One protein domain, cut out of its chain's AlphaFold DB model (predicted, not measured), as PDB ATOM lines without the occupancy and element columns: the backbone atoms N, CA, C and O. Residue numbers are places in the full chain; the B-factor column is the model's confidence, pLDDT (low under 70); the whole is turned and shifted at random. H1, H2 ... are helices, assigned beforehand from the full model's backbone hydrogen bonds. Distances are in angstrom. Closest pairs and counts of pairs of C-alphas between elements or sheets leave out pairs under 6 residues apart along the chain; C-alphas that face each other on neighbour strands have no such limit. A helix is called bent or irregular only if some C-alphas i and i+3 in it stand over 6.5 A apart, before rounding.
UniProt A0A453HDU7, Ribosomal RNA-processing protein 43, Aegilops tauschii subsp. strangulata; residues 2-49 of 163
ATOM      1  N   SER A   2     -23.536  63.950  35.446       34.88
ATOM      2  CA  SER A   2     -23.941  62.605  35.038       34.88
ATOM      3  C   SER A   2     -23.270  61.552  35.919       34.88
ATOM      4  O   SER A   2     -22.143  61.747  36.361       34.88
ATOM      5  N   ALA A   3     -23.996  60.472  36.195       40.41
ATOM      6  CA  ALA A   3     -23.458  59.259  36.787       40.41
ATOM      7  C   ALA A   3     -22.771  58.452  35.674       40.41
ATOM      8  O   ALA A   3     -23.414  58.158  34.666       40.41
ATOM      9  N   GLU A   4     -21.487  58.136  35.839       38.50
ATOM     10  CA  GLU A   4     -20.820  57.085  35.066       38.50
ATOM     11  C   GLU A   4     -21.346  55.732  35.547       38.50
ATOM     12  O   GLU A   4     -21.300  55.400  36.731       38.50
ATOM     13  N   THR A   5     -21.933  54.999  34.611       43.31
ATOM     14  CA  THR A   5     -22.492  53.665  34.782       43.31
ATOM     15  C   THR A   5     -21.392  52.610  34.716       43.31
ATOM     16  O   THR A   5     -20.582  52.599  33.796       43.31
ATOM     17  N   ASP A   6     -21.411  51.716  35.699       40.84
ATOM     18  CA  ASP A   6     -20.581  50.522  35.850       40.84
ATOM     19  C   ASP A   6     -20.866  49.493  34.729       40.84
ATOM     20  O   ASP A   6     -21.818  48.719  34.802       40.84
ATOM     21  N   GLU A   7     -20.067  49.511  33.654       41.38
ATOM     22  CA  GLU A   7     -20.116  48.541  32.535       41.38
ATOM     23  C   GLU A   7     -19.334  47.238  32.819       41.38
ATOM     24  O   GLU A   7     -19.320  46.311  32.005       41.38
ATOM     25  N   THR A   8     -18.699  47.114  33.985       48.50
ATOM     26  CA  THR A   8     -17.730  46.045  34.283       48.50
ATOM     27  C   THR A   8     -18.371  44.681  34.580       48.50
ATOM     28  O   THR A   8     -17.715  43.647  34.461       48.50
ATOM     29  N   ALA A   9     -19.661  44.645  34.927       46.78
ATOM     30  CA  ALA A   9     -20.347  43.421  35.351       46.78
ATOM     31  C   ALA A   9     -20.832  42.524  34.189       46.78
ATOM     32  O   ALA A   9     -20.902  41.305  34.338       46.78
ATOM     33  N   ALA A  10     -21.148  43.094  33.019       45.75
ATOM     34  CA  ALA A  10     -21.706  42.338  31.889       45.75
ATOM     35  C   ALA A  10     -20.643  41.545  31.101       45.75
ATOM     36  O   ALA A  10     -20.933  40.467  30.580       45.75
ATOM     37  N   GLY A  11     -19.404  42.048  31.048       50.81
ATOM     38  CA  GLY A  11     -18.289  41.384  30.362       50.81
ATOM     39  C   GLY A  11     -17.788  40.119  31.070       50.81
ATOM     40  O   GLY A  11     -17.344  39.185  30.405       50.81
ATOM     41  N   GLY A  12     -17.908  40.054  32.401       60.81
ATOM     42  CA  GLY A  12     -17.499  38.884  33.189       60.81
ATOM     43  C   GLY A  12     -18.379  37.658  32.935       60.81
ATOM     44  O   GLY A  12     -17.869  36.577  32.661       60.81
ATOM     45  N   LEU A  13     -19.701  37.847  32.919       60.47
ATOM     46  CA  LEU A  13     -20.681  36.767  32.743       60.47
ATOM     47  C   LEU A  13     -20.624  36.126  31.346       60.47
ATOM     48  O   LEU A  13     -20.774  34.911  31.213       60.47
ATOM     49  N   ALA A  14     -20.390  36.923  30.297       68.50
ATOM     50  CA  ALA A  14     -20.231  36.408  28.936       68.50
ATOM     51  C   ALA A  14     -18.954  35.563  28.799       68.50
ATOM     52  O   ALA A  14     -19.001  34.467  28.242       68.50
ATOM     53  N   GLY A  15     -17.842  36.030  29.379       74.31
ATOM     54  CA  GLY A  15     -16.580  35.289  29.398       74.31
ATOM     55  C   GLY A  15     -16.666  33.987  30.198       74.31
ATOM     56  O   GLY A  15     -16.196  32.949  29.740       74.31
ATOM     57  N   GLU A  16     -17.320  34.000  31.361       74.69
ATOM     58  CA  GLU A  16     -17.565  32.789  32.158       74.69
ATOM     59  C   GLU A  16     -18.402  31.756  31.390       74.69
ATOM     60  O   GLU A  16     -18.082  30.564  31.382       74.69
ATOM     61  N   MET A  17     -19.442  32.213  30.689       74.94
ATOM     62  CA  MET A  17     -20.305  31.348  29.888       74.94
ATOM     63  C   MET A  17     -19.568  30.755  28.675       74.94
ATOM     64  O   MET A  17     -19.780  29.586  28.344       74.94
ATOM     65  N   GLU A  18     -18.665  31.510  28.044       85.31
ATOM     66  CA  GLU A  18     -17.792  31.012  26.973       85.31
ATOM     67  C   GLU A  18     -16.797  29.956  27.475       85.31
ATOM     68  O   GLU A  18     -16.599  28.930  26.815       85.31
ATOM     69  N   VAL A  19     -16.207  30.155  28.658       84.62
ATOM     70  CA  VAL A  19     -15.274  29.192  29.266       84.62
ATOM     71  C   VAL A  19     -15.986  27.891  29.635       84.62
ATOM     72  O   VAL A  19     -15.488  26.805  29.325       84.62
ATOM     73  N   GLU A  20     -17.168  27.974  30.246       86.06
ATOM     74  CA  GLU A  20     -17.954  26.790  30.601       86.06
ATOM     75  C   GLU A  20     -18.457  26.052  29.347       86.06
ATOM     76  O   GLU A  20     -18.420  24.818  29.290       86.06
ATOM     77  N   ALA A  21     -18.850  26.779  28.296       89.75
ATOM     78  CA  ALA A  21     -19.191  26.180  27.009       89.75
ATOM     79  C   ALA A  21     -17.983  25.465  26.383       89.75
ATOM     80  O   ALA A  21     -18.099  24.312  25.963       89.75
ATOM     81  N   TYR A  22     -16.808  26.099  26.374       89.81
ATOM     82  CA  TYR A  22     -15.579  25.505  25.849       89.81
ATOM     83  C   TYR A  22     -15.176  24.240  26.618       89.81
ATOM     84  O   TYR A  22     -14.833  23.228  26.004       89.81
ATOM     85  N   ARG A  23     -15.301  24.248  27.951       91.06
ATOM     86  CA  ARG A  23     -15.066  23.076  28.807       91.06
ATOM     87  C   ARG A  23     -15.972  21.899  28.438       91.06
ATOM     88  O   ARG A  23     -15.508  20.760  28.427       91.06
ATOM     89  N   ARG A  24     -17.250  22.157  28.147       90.44
ATOM     90  CA  ARG A  24     -18.222  21.111  27.779       90.44
ATOM     91  C   ARG A  24     -18.036  20.605  26.352       90.44
ATOM     92  O   ARG A  24     -18.170  19.408  26.119       90.44
ATOM     93  N   LEU A  25     -17.729  21.499  25.411       94.56
ATOM     94  CA  LEU A  25     -17.569  21.168  23.993       94.56
ATOM     95  C   LEU A  25     -16.228  20.481  23.697       94.56
ATOM     96  O   LEU A  25     -16.181  19.560  22.884       94.56
ATOM     97  N   PHE A  26     -15.148  20.897  24.366       93.88
ATOM     98  CA  PHE A  26     -13.784  20.420  24.115       93.88
ATOM     99  C   PHE A  26     -13.059  20.022  25.417       93.88
ATOM    100  O   PHE A  26     -12.024  20.602  25.757       93.88
ATOM    101  N   PRO A  27     -13.549  19.002  26.148       92.81
ATOM    102  CA  PRO A  27     -13.038  18.661  27.478       92.81
ATOM    103  C   PRO A  27     -11.559  18.254  27.479       92.81
ATOM    104  O   PRO A  27     -10.816  18.636  28.379       92.81
ATOM    105  N   LEU A  28     -11.103  17.514  26.460       94.44
ATOM    106  CA  LEU A  28      -9.706  17.073  26.370       94.44
ATOM    107  C   LEU A  28      -8.753  18.251  26.147       94.44
ATOM    108  O   LEU A  28      -7.798  18.412  26.902       94.44
ATOM    109  N   ALA A  29      -9.048  19.116  25.172       93.62
ATOM    110  CA  ALA A  29      -8.229  20.295  24.885       93.62
ATOM    111  C   ALA A  29      -8.188  21.264  26.080       93.62
ATOM    112  O   ALA A  29      -7.132  21.808  26.409       93.62
ATOM    113  N   PHE A  30      -9.323  21.431  26.768       92.12
ATOM    114  CA  PHE A  30      -9.414  22.225  27.987       92.12
ATOM    115  C   PHE A  30      -8.500  21.685  29.097       92.12
ATOM    116  O   PHE A  30      -7.734  22.450  29.685       92.12
ATOM    117  N   LEU A  31      -8.534  20.376  29.367       92.31
ATOM    118  CA  LEU A  31      -7.693  19.754  30.393       92.31
ATOM    119  C   LEU A  31      -6.207  19.760  30.014       92.31
ATOM    120  O   LEU A  31      -5.367  20.046  30.863       92.31
ATOM    121  N   GLU A  32      -5.866  19.500  28.750       94.06
ATOM    122  CA  GLU A  32      -4.481  19.550  28.271       94.06
ATOM    123  C   GLU A  32      -3.851  20.930  28.452       94.06
ATOM    124  O   GLU A  32      -2.689  21.029  28.852       94.06
ATOM    125  N   ARG A  33      -4.610  22.001  28.188       92.06
ATOM    126  CA  ARG A  33      -4.140  23.370  28.409       92.06
ATOM    127  C   ARG A  33      -3.758  23.600  29.873       92.06
ATOM    128  O   ARG A  33      -2.647  24.041  30.150       92.06
ATOM    129  N   HIS A  34      -4.648  23.234  30.788       92.19
ATOM    130  CA  HIS A  34      -4.439  23.351  32.233       92.19
ATOM    131  C   HIS A  34      -3.233  22.528  32.711       92.19
ATOM    132  O   HIS A  34      -2.401  23.004  33.482       92.19
ATOM    133  N   LEU A  35      -3.069  21.313  32.179       92.81
ATOM    134  CA  LEU A  35      -1.906  20.474  32.472       92.81
ATOM    135  C   LEU A  35      -0.590  21.102  31.989       92.81
ATOM    136  O   LEU A  35       0.388  21.072  32.734       92.81
ATOM    137  N   ARG A  36      -0.553  21.707  30.791       93.44
ATOM    138  CA  ARG A  36       0.641  22.421  30.288       93.44
ATOM    139  C   ARG A  36       1.000  23.623  31.157       93.44
ATOM    140  O   ARG A  36       2.176  23.875  31.391       93.44
ATOM    141  N   GLU A  37      -0.006  24.328  31.657       91.94
ATOM    142  CA  GLU A  37       0.160  25.474  32.557       91.94
ATOM    143  C   GLU A  37       0.454  25.045  34.012       91.94
ATOM    144  O   GLU A  37       0.746  25.887  34.855       91.94
ATOM    145  N   SER A  38       0.446  23.737  34.316       92.31
ATOM    146  CA  SER A  38       0.636  23.175  35.665       92.31
ATOM    147  C   SER A  38      -0.365  23.693  36.709       92.31
ATOM    148  O   SER A  38      -0.080  23.716  37.912       92.31
ATOM    149  N   VAL A  39      -1.560  24.072  36.255       92.56
ATOM    150  CA  VAL A  39      -2.644  24.618  37.076       92.56
ATOM    151  C   VAL A  39      -3.896  23.790  36.834       92.56
ATOM    152  O   VAL A  39      -4.231  23.451  35.707       92.56
ATOM    153  N   ARG A  40      -4.599  23.420  37.902       90.50
ATOM    154  CA  ARG A  40      -5.856  22.677  37.798       90.50
ATOM    155  C   ARG A  40      -6.995  23.605  37.354       90.50
ATOM    156  O   ARG A  40      -6.914  24.805  37.594       90.50
ATOM    157  N   PRO A  41      -8.098  23.069  36.802       89.19
ATOM    158  CA  PRO A  41      -9.270  23.870  36.428       89.19
ATOM    159  C   PRO A  41      -9.879  24.718  37.552       89.19
ATOM    160  O   PRO A  41     -10.607  25.661  37.279       89.19
ATOM    161  N   ASP A  42      -9.594  24.390  38.813       87.75
ATOM    162  CA  ASP A  42     -10.021  25.147  39.987       87.75
ATOM    163  C   ASP A  42      -8.890  25.982  40.611       87.75
ATOM    164  O   ASP A  42      -8.859  26.201  41.819       87.75
ATOM    165  N   ALA A  43      -7.930  26.404  39.783       88.81
ATOM    166  CA  ALA A  43      -6.788  27.264  40.112       88.81
ATOM    167  C   ALA A  43      -5.782  26.707  41.142       88.81
ATOM    168  O   ALA A  43      -4.808  27.377  41.486       88.81
ATOM    169  N   ARG A  44      -5.961  25.467  41.606       90.75
ATOM    170  CA  ARG A  44      -5.035  24.798  42.533       90.75
ATOM    171  C   ARG A  44      -3.808  24.238  41.817       90.75
ATOM    172  O   ARG A  44      -3.859  23.895  40.632       90.75
ATOM    173  N   ARG A  45      -2.700  24.075  42.546       92.12
ATOM    174  CA  ARG A  45      -1.503  23.394  42.012       92.12
ATOM    175  C   ARG A  45      -1.763  21.898  41.831       92.12
ATOM    176  O   ARG A  45      -2.619  21.316  42.496       92.12
ATOM    177  N   LEU A  46      -0.979  21.237  40.978       89.19
ATOM    178  CA  LEU A  46      -1.137  19.797  40.713       89.19
ATOM    179  C   LEU A  46      -1.020  18.924  41.977       89.19
ATOM    180  O   LEU A  46      -1.773  17.967  42.123       89.19
ATOM    181  N   ALA A  47      -0.122  19.276  42.902       90.62
ATOM    182  CA  ALA A  47       0.086  18.551  44.161       90.62
ATOM    183  C   ALA A  47      -0.845  19.001  45.305       90.62
ATOM    184  O   ALA A  47      -0.788  18.456  46.404       90.62
ATOM    185  N   GLU A  48      -1.680  20.015  45.079       91.50
ATOM    186  CA  GLU A  48      -2.507  20.606  46.123       91.50
ATOM    187  C   GLU A  48      -3.831  19.844  46.276       91.50
ATOM    188  O   GLU A  48      -4.594  19.646  45.317       91.50
ATOM    189  N   ALA A  49      -4.107  19.407  47.508       89.62
ATOM    190  CA  ALA A  49      -5.359  18.755  47.877       89.62
ATOM    191  C   ALA A  49      -6.536  19.744  47.843       89.62
ATOM    192  O   ALA A  49      -6.358  20.960  47.803       89.62
TER     193      ALA A  49
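What this domain is: This is residues 2 to 49 of the 163 residues of the protein "Ribosomal RNA-processing protein 43" of Aegilops tauschii subsp. strangulata (UniProt A0A453HDU7). Two helices meet near their ends at an open corner, like an L: the long H1 makes one arm and the shorter H2 the other, and residues 37 to 49 form a winding tail after H2. Residues 2 to 18, the leading stretch and the first part of H1, stick out free and make much of the length. The printed part has 48 residues with two named helices, H1 then H2, and no named strand; the class is all helix. The whole is extended, with a radius of gyration of the C-alphas of 15.4 A, and spans 50 by 25 by 16 A, only just elongated.

Where its parts are: Residues 2 to 7 come before the first helix. H1 is residues 8 to 25, 26.9 A from first to last C-alpha, beginning at C-alpha 8 (-17.730, 46.045, 34.283). It is neither bent nor irregular, but only just: C-alphas 8 and 11 are 6.1 A apart. H2 is residues 27 to 36, 14.5 A long, ending at C-alpha 36 (0.641, 22.421, 30.288). Residues 37 to 49 hold no named element.

How they stand to each other: A tight link of one residue, Phe 26, joins H1 to H2. The two helices are close but not clearly touching, with 2 pairs of C-alphas within 8 A; the closest C-alphas, those of Arg 23 and Phe 30, are 5.8 A apart. Their lines are about perpendicular at 72 degrees, only just more than a steep tilt. Every O i to N i+4 pair is within hydrogen-bond range in H2, and 11 of 14 are in H1.

The domain as a whole: The C-alphas farthest apart, those of Ser 2 and Ala 47, are 51.0 A apart. The printed part has no cut, and no link between named elements is long. Mean pLDDT of the printed part is 78.3; residues 2 to 14, of which 8 to 14 belong to H1, are under 70.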